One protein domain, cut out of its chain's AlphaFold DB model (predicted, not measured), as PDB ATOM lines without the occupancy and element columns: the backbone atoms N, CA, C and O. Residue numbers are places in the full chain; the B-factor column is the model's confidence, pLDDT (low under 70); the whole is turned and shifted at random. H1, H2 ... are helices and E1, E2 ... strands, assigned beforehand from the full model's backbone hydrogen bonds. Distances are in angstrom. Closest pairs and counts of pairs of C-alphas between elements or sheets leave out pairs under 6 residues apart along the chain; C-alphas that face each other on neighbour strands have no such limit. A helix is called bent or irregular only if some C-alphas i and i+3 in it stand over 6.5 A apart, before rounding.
ATOM      1  N   TYR A  25      16.965  44.381 -38.358       82.81
ATOM      2  CA  TYR A  25      17.316  45.483 -37.466       82.81
ATOM      3  C   TYR A  25      16.693  45.281 -36.089       82.81
ATOM      4  O   TYR A  25      15.487  45.073 -35.972       82.81
ATOM      5  N   ARG A  26      17.493  45.384 -35.025       85.62
ATOM      6  CA  ARG A  26      16.974  45.386 -33.653       85.62
ATOM      7  C   ARG A  26      16.457  46.781 -33.304       85.62
ATOM      8  O   ARG A  26      17.217  47.746 -33.340       85.62
ATOM      9  N   ILE A  27      15.179  46.881 -32.949       83.38
ATOM     10  CA  ILE A  27      14.485  48.149 -32.703       83.38
ATOM     11  C   ILE A  27      13.785  48.104 -31.341       83.38
ATOM     12  O   ILE A  27      13.161  47.111 -30.969       83.38
ATOM     13  N   ASP A  28      13.905  49.187 -30.578       84.06
ATOM     14  CA  ASP A  28      13.136  49.416 -29.351       84.06
ATOM     15  C   ASP A  28      11.637  49.525 -29.665       84.06
ATOM     16  O   ASP A  28      11.241  50.232 -30.595       84.06
ATOM     17  N   THR A  29      10.783  48.849 -28.895       85.50
ATOM     18  CA  THR A  29       9.350  48.732 -29.223       85.50
ATOM     19  C   THR A  29       8.604  50.064 -29.294       85.50
ATOM     20  O   THR A  29       7.595  50.166 -29.997       85.50
ATOM     21  N   GLN A  30       9.114  51.125 -28.658       84.81
ATOM     22  CA  GLN A  30       8.546  52.476 -28.766       84.81
ATOM     23  C   GLN A  30       8.744  53.098 -30.155       84.81
ATOM     24  O   GLN A  30       8.027  54.028 -30.519       84.81
ATOM     25  N   ARG A  31       9.700  52.589 -30.938       81.56
ATOM     26  CA  ARG A  31      10.068  53.082 -32.277       81.56
ATOM     27  C   ARG A  31       9.541  52.204 -33.410       81.56
ATOM     28  O   ARG A  31       9.802  52.500 -34.571       81.56
ATOM     29  N   VAL A  32       8.803  51.142 -33.088       82.88
ATOM     30  CA  VAL A  32       8.103  50.325 -34.086       82.88
ATOM     31  C   VAL A  32       6.933  51.135 -34.643       82.88
ATOM     32  O   VAL A  32       6.167  51.734 -33.881       82.88
ATOM     33  N   LEU A  33       6.819  51.164 -35.969       81.31
ATOM     34  CA  LEU A  33       5.765  51.857 -36.704       81.31
ATOM     35  C   LEU A  33       4.834  50.846 -37.391       81.31
ATOM     36  O   LEU A  33       5.271  49.737 -37.719       81.31
ATOM     37  N   PRO A  34       3.572  51.223 -37.660       86.50
ATOM     38  CA  PRO A  34       2.728  50.485 -38.593       86.50
ATOM     39  C   PRO A  34       3.435  50.294 -39.945       86.50
ATOM     40  O   PRO A  34       4.126  51.190 -40.423       86.50
ATOM     41  N   GLY A  35       3.285  49.116 -40.545       81.06
ATOM     42  CA  GLY A  35       3.954  48.717 -41.786       81.06
ATOM     43  C   GLY A  35       5.335  48.072 -41.606       81.06
ATOM     44  O   GLY A  35       5.899  47.581 -42.586       81.06
ATOM     45  N   MET A  36       5.882  48.018 -40.384       89.19
ATOM     46  CA  MET A  36       7.093  47.240 -40.084       89.19
ATOM     47  C   MET A  36       6.766  45.755 -39.880       89.19
ATOM     48  O   MET A  36       5.784  45.410 -39.219       89.19
ATOM     49  N   TYR A  37       7.613  44.870 -40.410       91.94
ATOM     50  CA  TYR A  37       7.520  43.428 -40.190       91.94
ATOM     51  C   TYR A  37       8.409  42.996 -39.024       91.94
ATOM     52  O   TYR A  37       9.635  42.990 -39.131       91.94
ATOM     53  N   VAL A  38       7.792  42.598 -37.915       92.50
ATOM     54  CA  VAL A  38       8.473  42.036 -36.748       92.50
ATOM     55  C   VAL A  38       8.737  40.553 -36.989       92.50
ATOM     56  O   VAL A  38       7.815  39.739 -36.989       92.50
ATOM     57  N   ALA A  39      10.002  40.202 -37.199       88.31
ATOM     58  CA  ALA A  39      10.444  38.830 -37.420       88.31
ATOM     59  C   ALA A  39      10.617  38.058 -36.107       88.31
ATOM     60  O   ALA A  39      10.281  36.876 -36.043       88.31
ATOM     61  N   GLU A  40      11.107  38.724 -35.059       87.88
ATOM     62  CA  GLU A  40      11.375  38.107 -33.758       87.88
ATOM     63  C   GLU A  40      11.040  39.069 -32.617       87.88
ATOM     64  O   GLU A  40      11.156  40.292 -32.746       87.88
ATOM     65  N   LEU A  41      10.644  38.491 -31.487       85.88
ATOM     66  CA  LEU A  41      10.417  39.186 -30.228       85.88
ATOM     67  C   LEU A  41      11.579  38.894 -29.274       85.88
ATOM     68  O   LEU A  41      12.236  37.863 -29.385       85.88
ATOM     69  N   ASP A  42      11.773  39.742 -28.271       86.75
ATOM     70  CA  ASP A  42      12.714  39.493 -27.169       86.75
ATOM     71  C   ASP A  42      12.264  38.400 -26.176       86.75
ATOM     72  O   ASP A  42      12.856  38.243 -25.107       86.75
ATOM     73  N   ARG A  43      11.203  37.657 -26.508       82.38
ATOM     74  CA  ARG A  43      10.608  36.586 -25.704       82.38
ATOM     75  C   ARG A  43       9.836  35.590 -26.574       82.38
ATOM     76  O   ARG A  43       9.556  35.892 -27.736       82.38
ATOM     77  N   PRO A  44       9.429  34.430 -26.034       83.81
ATOM     78  CA  PRO A  44       8.604  33.479 -26.769       83.81
ATOM     79  C   PRO A  44       7.281  34.097 -27.243       83.81
ATOM     80  O   PRO A  44       6.558  34.725 -26.471       83.81
ATOM     81  N   TRP A  45       6.917  33.850 -28.505       84.19
ATOM     82  CA  TRP A  45       5.644  34.310 -29.079       84.19
ATOM     83  C   TRP A  45       4.426  33.821 -28.281       84.19
ATOM     84  O   TRP A  45       3.451  34.557 -28.148       84.19
ATOM     85  N   ALA A  46       4.510  32.620 -27.694       78.50
ATOM     86  CA  ALA A  46       3.461  32.019 -26.864       78.50
ATOM     87  C   ALA A  46       3.121  32.830 -25.596       78.50
ATOM     88  O   ALA A  46       2.011  32.702 -25.078       78.50
ATOM     89  N   ASP A  47       4.034  33.692 -25.136       76.50
ATOM     90  CA  ASP A  47       3.851  34.551 -23.958       76.50
ATOM     91  C   ASP A  47       3.222  35.909 -24.311       76.50
ATOM     92  O   ASP A  47       3.104  36.803 -23.466       76.50
ATOM     93  N   THR A  48       2.823  36.086 -25.571       81.62
ATOM     94  CA  THR A  48       2.230  37.318 -26.093       81.62
ATOM     95  C   THR A  48       0.905  37.019 -26.796       81.62
ATOM     96  O   THR A  48       0.691  35.910 -27.284       81.62
ATOM     97  N   PRO A  49      -0.013  37.994 -26.895       77.38
ATOM     98  CA  PRO A  49      -1.239  37.842 -27.676       77.38
ATOM     99  C   PRO A  49      -1.000  37.954 -29.198       77.38
ATOM    100  O   PRO A  49      -1.969  38.060 -29.949       77.38
ATOM    101  N   LEU A  50       0.259  37.981 -29.655       83.12
ATOM    102  CA  LEU A  50       0.652  38.171 -31.052       83.12
ATOM    103  C   LEU A  50       0.691  36.823 -31.803       83.12
ATOM    104  O   LEU A  50       0.950  35.783 -31.190       83.12
ATOM    105  N   PRO A  51       0.449  36.804 -33.127       78.56
ATOM    106  CA  PRO A  51       0.516  35.580 -33.919       78.56
ATOM    107  C   PRO A  51       1.950  35.037 -33.991       78.56
ATOM    108  O   PRO A  51       2.896  35.788 -34.199       78.56
ATOM    109  N   ALA A  52       2.112  33.721 -33.843       76.38
ATOM    110  CA  ALA A  52       3.418  33.073 -33.931       76.38
ATOM    111  C   ALA A  52       3.980  33.110 -35.367       76.38
ATOM    112  O   ALA A  52       3.232  32.947 -36.330       76.38
ATOM    113  N   GLY A  53       5.305  33.253 -35.506       72.00
ATOM    114  CA  GLY A  53       5.996  33.177 -36.806       72.00
ATOM    115  C   GLY A  53       6.256  34.521 -37.504       72.00
ATOM    116  O   GLY A  53       6.657  34.541 -38.670       72.00
ATOM    117  N   GLY A  54       6.081  35.635 -36.791       83.44
ATOM    118  CA  GLY A  54       6.329  36.986 -37.288       83.44
ATOM    119  C   GLY A  54       5.049  37.719 -37.690       83.44
ATOM    120  O   GLY A  54       4.035  37.110 -38.025       83.44
ATOM    121  N   LEU A  55       5.092  39.048 -37.624       89.06
ATOM    122  CA  LEU A  55       3.911  39.901 -37.714       89.06
ATOM    123  C   LEU A  55       4.206  41.178 -38.502       89.06
ATOM    124  O   LEU A  55       5.085  41.949 -38.124       89.06
ATOM    125  N   LEU A  56       3.414  41.446 -39.544       90.69
ATOM    126  CA  LEU A  56       3.337  42.777 -40.143       90.69
ATOM    127  C   LEU A  56       2.416  43.643 -39.281       90.69
ATOM    128  O   LEU A  56       1.233  43.336 -39.160       90.69
ATOM    129  N   VAL A  57       2.948  44.708 -38.686       87.25
ATOM    130  CA  VAL A  57       2.171  45.578 -37.795       87.25
ATOM    131  C   VAL A  57       1.172  46.381 -38.624       87.25
ATOM    132  O   VAL A  57       1.551  47.345 -39.283       87.25
ATOM    133  N   ALA A  58      -0.100  45.994 -38.606       78.38
ATOM    134  CA  ALA A  58      -1.147  46.633 -39.403       78.38
ATOM    135  C   ALA A  58      -2.160  47.399 -38.540       78.38
ATOM    136  O   ALA A  58      -2.880  48.260 -39.045       78.38
ATOM    137  N   SER A  59      -2.218  47.104 -37.239       80.12
ATOM    138  CA  SER A  59      -3.190  47.683 -36.316       80.12
ATOM    139  C   SER A  59      -2.559  48.264 -35.049       80.12
ATOM    140  O   SER A  59      -1.547  47.790 -34.532       80.12
ATOM    141  N   GLU A  60      -3.230  49.265 -34.478       73.25
ATOM    142  CA  GLU A  60      -2.879  49.836 -33.171       73.25
ATOM    143  C   GLU A  60      -2.929  48.797 -32.037       73.25
ATOM    144  O   GLU A  60      -2.177  48.894 -31.070       73.25
ATOM    145  N   ALA A  61      -3.778  47.770 -32.155       72.94
ATOM    146  CA  ALA A  61      -3.864  46.695 -31.167       72.94
ATOM    147  C   ALA A  61      -2.594  45.826 -31.148       72.94
ATOM    148  O   ALA A  61      -2.098  45.479 -30.076       72.94
ATOM    149  N   GLU A  62      -2.045  45.513 -32.323       82.12
ATOM    150  CA  GLU A  62      -0.782  44.780 -32.471       82.12
ATOM    151  C   GLU A  62       0.399  45.604 -31.965       82.12
ATOM    152  O   GLU A  62       1.240  45.099 -31.222       82.12
ATOM    153  N   LEU A  63       0.430  46.894 -32.301       82.50
ATOM    154  CA  LEU A  63       1.474  47.802 -31.847       82.50
ATOM    155  C   LEU A  63       1.451  47.983 -30.320       82.50
ATOM    156  O   LEU A  63       2.497  47.945 -29.671       82.50
ATOM    157  N   ALA A  64       0.260  48.119 -29.730       78.38
ATOM    158  CA  ALA A  64       0.085  48.167 -28.282       78.38
ATOM    159  C   ALA A  64       0.531  46.858 -27.611       78.38
ATOM    160  O   ALA A  64       1.200  46.903 -26.579       78.38
ATOM    161  N   ALA A  65       0.223  45.702 -28.205       80.75
ATOM    162  CA  ALA A  65       0.672  44.408 -27.705       80.75
ATOM    163  C   ALA A  65       2.203  44.254 -27.778       80.75
ATOM    164  O   ALA A  65       2.810  43.838 -26.793       80.75
ATOM    165  N   ILE A  66       2.845  44.667 -28.876       83.56
ATOM    166  CA  ILE A  66       4.313  44.685 -28.994       83.56
ATOM    167  C   ILE A  66       4.931  45.579 -27.913       83.56
ATOM    168  O   ILE A  66       5.855  45.161 -27.225       83.56
ATOM    169  N   ARG A  67       4.405  46.792 -27.715       88.44
ATOM    170  CA  ARG A  67       4.922  47.742 -26.713       88.44
ATOM    171  C   ARG A  67       4.695  47.293 -25.273       88.44
ATOM    172  O   ARG A  67       5.490  47.630 -24.401       88.44
ATOM    173  N   HIS A  68       3.603  46.580 -25.015       83.25
ATOM    174  CA  HIS A  68       3.274  46.095 -23.680       83.25
ATOM    175  C   HIS A  68       4.091  44.859 -23.304       83.25
ATOM    176  O   HIS A  68       4.519  44.728 -22.159       83.25
ATOM    177  N   HIS A  69       4.305  43.953 -24.261       81.25
ATOM    178  CA  HIS A  69       4.947  42.676 -23.991       81.25
ATOM    179  C   HIS A  69       6.438  42.665 -24.308       81.25
ATOM    180  O   HIS A  69       7.145  41.915 -23.661       81.25
ATOM    181  N   CYS A  70       6.951  43.482 -25.224       83.19
ATOM    182  CA  CYS A  70       8.349  43.421 -25.652       83.19
ATOM    183  C   CYS A  70       9.094  44.727 -25.361       83.19
ATOM    184  O   CYS A  70       8.542  45.826 -25.442       83.19
ATOM    185  N   ARG A  71      10.384  44.611 -25.040       77.62
ATOM    186  CA  ARG A  71      11.317  45.736 -24.901       77.62
ATOM    187  C   ARG A  71      12.039  46.008 -26.218       77.62
ATOM    188  O   ARG A  71      12.182  47.164 -26.608       77.62
ATOM    189  N   TYR A  72      12.435  44.950 -26.923       87.06
ATOM    190  CA  TYR A  72      13.008  45.034 -28.268       87.06
ATOM    191  C   TYR A  72      12.355  44.019 -29.203       87.06
ATOM    192  O   TYR A  72      11.883  42.969 -28.770       87.06
ATOM    193  N   VAL A  73      12.360  44.335 -30.492       89.81
ATOM    194  CA  VAL A  73      11.955  43.422 -31.562       89.81
ATOM    195  C   VAL A  73      12.959  43.466 -32.704       89.81
ATOM    196  O   VAL A  73      13.624  44.482 -32.924       89.81
ATOM    197  N   THR A  74      13.060  42.370 -33.443       92.06
ATOM    198  CA  THR A  74      13.839  42.309 -34.679       92.06
ATOM    199  C   THR A  74      12.906  42.590 -35.849       92.06
ATOM    200  O   THR A  74      11.956  41.841 -36.076       92.06
ATOM    201  N   VAL A  75      13.165  43.666 -36.590       90.38
ATOM    202  CA  VAL A  75      12.401  44.071 -37.774       90.38
ATOM    203  C   VAL A  75      13.140  43.663 -39.041       90.38
ATOM    204  O   VAL A  75      14.316  43.979 -39.206       90.38
ATOM    205  N   ASP A  76      12.444  42.975 -39.940       89.50
ATOM    206  CA  ASP A  76      12.947  42.595 -41.259       89.50
ATOM    207  C   ASP A  76      12.580  43.683 -42.277       89.50
ATOM    208  O   ASP A  76      11.402  43.910 -42.573       89.50
ATOM    209  N   ALA A  77      13.587  44.388 -42.800       84.00
ATOM    210  CA  ALA A  77      13.364  45.500 -43.716       84.00
ATOM    211  C   ALA A  77      12.875  45.057 -45.103       84.00
ATOM    212  O   ALA A  77      12.154  45.814 -45.745       84.00
ATOM    213  N   ALA A  78      13.214  43.844 -45.554       83.94
ATOM    214  CA  ALA A  78      12.791  43.330 -46.857       83.94
ATOM    215  C   ALA A  78      11.301  42.951 -46.877       83.94
ATOM    216  O   ALA A  78      10.671  42.937 -47.932       83.94
ATOM    217  N   ARG A  79      10.739  42.651 -45.700       81.56
ATOM    218  CA  ARG A  79       9.326  42.285 -45.514       81.56
ATOM    219  C   ARG A  79       8.460  43.435 -44.991       81.56
ATOM    220  O   ARG A  79       7.252  43.263 -44.845       81.56
ATOM    221  N   SER A  80       9.077  44.577 -44.693       87.69
ATOM    222  CA  SER A  80       8.409  45.816 -44.278       87.69
ATOM    223  C   SER A  80       7.997  46.663 -45.492       87.69
ATOM    224  O   SER A  80       8.385  46.373 -46.622       87.69
ATOM    225  N   GLY A  81       7.218  47.727 -45.272       79.38
ATOM    226  CA  GLY A  81       6.889  48.702 -46.323       79.38
ATOM    227  C   GLY A  81       8.136  49.289 -47.007       79.38
ATOM    228  O   GLY A  81       9.124  49.606 -46.343       79.38
ATOM    229  N   ALA A  82       8.098  49.437 -48.337       69.69
ATOM    230  CA  ALA A  82       9.254  49.849 -49.146       69.69
ATOM    231  C   ALA A  82       9.750  51.280 -48.842       69.69
ATOM    232  O   ALA A  82      10.931  51.583 -49.004       69.69
ATOM    233  N   ASP A  83       8.863  52.149 -48.364       72.25
ATOM    234  CA  ASP A  83       9.128  53.519 -47.916       72.25
ATOM    235  C   ASP A  83       9.720  53.592 -46.496       72.25
ATOM    236  O   ASP A  83      10.295  54.611 -46.104       72.25
ATOM    237  N   LEU A  84       9.653  52.501 -45.727       73.06
ATOM    238  CA  LEU A  84      10.068  52.474 -44.324       73.06
ATOM    239  C   LEU A  84      11.548  52.147 -44.117       73.06
ATOM    240  O   LEU A  84      12.020  52.229 -42.985       73.06
ATOM    241  N   LEU A  85      12.321  51.830 -45.161       64.94
ATOM    242  CA  LEU A  85      13.734  51.448 -45.018       64.94
ATOM    243  C   LEU A  85      14.569  52.524 -44.301       64.94
ATOM    244  O   LEU A  85      15.378  52.204 -43.427       64.94
ATOM    245  N   ALA A  86      14.356  53.802 -44.630       56.81
ATOM    246  CA  ALA A  86      15.039  54.917 -43.971       56.81
ATOM    247  C   ALA A  86      14.622  55.052 -42.495       56.81
ATOM    248  O   ALA A  86      15.475  55.236 -41.626       56.81
ATOM    249  N   ALA A  87      13.328  54.884 -42.199       59.19
ATOM    250  CA  ALA A  87      12.791  54.934 -40.841       59.19
ATOM    251  C   ALA A  87      13.283  53.758 -39.979       59.19
ATOM    252  O   ALA A  87      13.643  53.957 -38.822       59.19
ATOM    253  N   ILE A  88      13.367  52.554 -40.552       66.75
ATOM    254  CA  ILE A  88      13.900  51.340 -39.914       66.75
ATOM    255  C   ILE A  88      15.375  51.532 -39.556       66.75
ATOM    256  O   ILE A  88      15.769  51.268 -38.421       66.75
ATOM    257  N   ARG A  89      16.188  52.054 -40.487       61.41
ATOM    258  CA  ARG A  89      17.609  52.349 -40.231       61.41
ATOM    259  C   ARG A  89      17.783  53.400 -39.138       61.41
ATOM    260  O   ARG A  89      18.562  53.183 -38.216       61.41
ATOM    261  N   ALA A  90      17.028  54.495 -39.198       54.12
ATOM    262  CA  ALA A  90      17.065  55.534 -38.170       54.12
ATOM    263  C   ALA A  90      16.639  54.990 -36.794       54.12
ATOM    264  O   ALA A  90      17.314  55.223 -35.792       54.12
ATOM    265  N   ALA A  91      15.558  54.208 -36.741       63.47
ATOM    266  CA  ALA A  91      15.081  53.580 -35.516       63.47
ATOM    267  C   ALA A  91      16.105  52.597 -34.929       63.47
ATOM    268  O   ALA A  91      16.250  52.555 -33.707       63.47
ATOM    269  N   ALA A  92      16.838  51.859 -35.767       67.69
ATOM    270  CA  ALA A  92      17.903  50.954 -35.342       67.69
ATOM    271  C   ALA A  92      19.087  51.705 -34.713       67.69
ATOM    272  O   ALA A  92      19.486  51.369 -33.602       67.69
ATOM    273  N   VAL A  93      19.574  52.772 -35.359       53.81
ATOM    274  CA  VAL A  93      20.653  53.633 -34.829       53.81
ATOM    275  C   VAL A  93      20.259  54.232 -33.474       53.81
ATOM    276  O   VAL A  93      20.999  54.156 -32.495       53.81
ATOM    277  N   LEU A  94      19.031  54.746 -33.372       51.78
ATOM    278  CA  LEU A  94      18.483  55.299 -32.128       51.78
ATOM    279  C   LEU A  94      18.190  54.240 -31.052       51.78
ATOM    280  O   LEU A  94      17.888  54.598 -29.910       51.78
ATOM    281  N   SER A  95      18.211  52.955 -31.421       67.00
ATOM    282  CA  SER A  95      18.042  51.816 -30.513       67.00
ATOM    283  C   SER A  95      19.385  51.220 -30.073       67.00
ATOM    284  O   SER A  95      19.429  50.594 -29.014       67.00
ATOM    285  N   SER A  96      20.464  51.424 -30.844       51.81
ATOM    286  CA  SER A  96      21.833  50.997 -30.513       51.81
ATOM    287  C   SER A  96      22.565  51.934 -29.551       51.81
ATOM    288  O   SER A  96      23.509  51.498 -28.905       51.81
ATOM    289  N   ASP A  97      22.097  53.171 -29.367       42.47
ATOM    290  CA  ASP A  97      22.703  54.179 -28.473       42.47
ATOM    291  C   ASP A  97      22.468  53.917 -26.965       42.47
ATOM    292  O   ASP A  97      22.481  54.810 -26.114       42.47
ATOM    293  N   ARG A  98      22.230  52.651 -26.605       39.66
ATOM    294  CA  ARG A  98      22.276  52.157 -25.230       39.66
ATOM    295  C   ARG A  98      23.227  50.958 -25.141       39.66
ATOM    296  O   ARG A  98      22.902  49.898 -25.670       39.66
TER     297      ARG A  98
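This is residues 25 to 98 of the 556 residues of a protein of Burkholderiales bacterium 70-64 (UniProt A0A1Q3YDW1). A small twisted sheet of three strands has the longer helix H2 packed on its edge strand E1, while the shorter helix H1 stands well away from H2 and only grazes the sheet with residues 66 to 69. The link of residues 29 to 36 runs between the two helices, and the long loop of residues 42 to 59 makes the end far from H2. The printed part has 74 residues with three named strands and two named helices, in the order E1, E2, H1, E3, H2; the sheet's order is E1, E3, E2, antiparallel throughout. The class is mixed, helices and strands. The whole is compact and rounded, with a radius of gyration of the C-alphas of 11.1 A and spans of 30 by 27 by 19 A.

Strand E1, residues 25 to 28, begins at C-alpha 25 at (17.316, 45.483, -37.466) and is 9.9 A long from first to last C-alpha. Strand E2, residues 37 to 41, is 11.2 A long. Helix H1, residues 60 to 69, is 14.0 A long and begins at C-alpha 60 at (-2.879, 49.836, -33.171). Strand E3, residues 72 to 76, is 13.2 A long. Helix H2, residues 82 to 96, is 22.5 A long and ends at C-alpha 96 at (21.833, 50.997, -30.513). H2 is irregular: C-alphas 83 and 86 are 7.2 A apart.

E1 and E3 are antiparallel neighbours, their directions at 146 degrees, with N 25 and O 75 within hydrogen-bond range at 2.8 A. E3 and E2 are antiparallel at 140 degrees, with N 74 and O 40 at 2.9 A. E1 and E2 are the edge strands. The sheet is only just strongly twisted, its C-alphas lying up to 4.1 A off the best plane. Residues 37 to 38 of E2 also pair antiparallel with residues 55 to 56. H2 is on the sheet at a height of 6.0 A, only just over E1, on which 3 of its 15 C-alphas fall. On the local plane its line and that of E1 stand at 32 degrees, only just slantwise to the strands. The closest C-alphas of E1 and H2 are those of Ile 27 and Ala 92, 5.1 A apart. H1 and H2 are apart. In H1 every O i to N i+4 pair is within hydrogen-bond range, in H2 9 of 11.

The two C-alphas farthest apart are those of Asp 47 and Asp 83, at 31.0 A. The printed part has no cut. The link from E2 to H1, 18 residues, is long. The mean pLDDT of the printed part is 78.0; residues 82 and 85 to 98 are under 70.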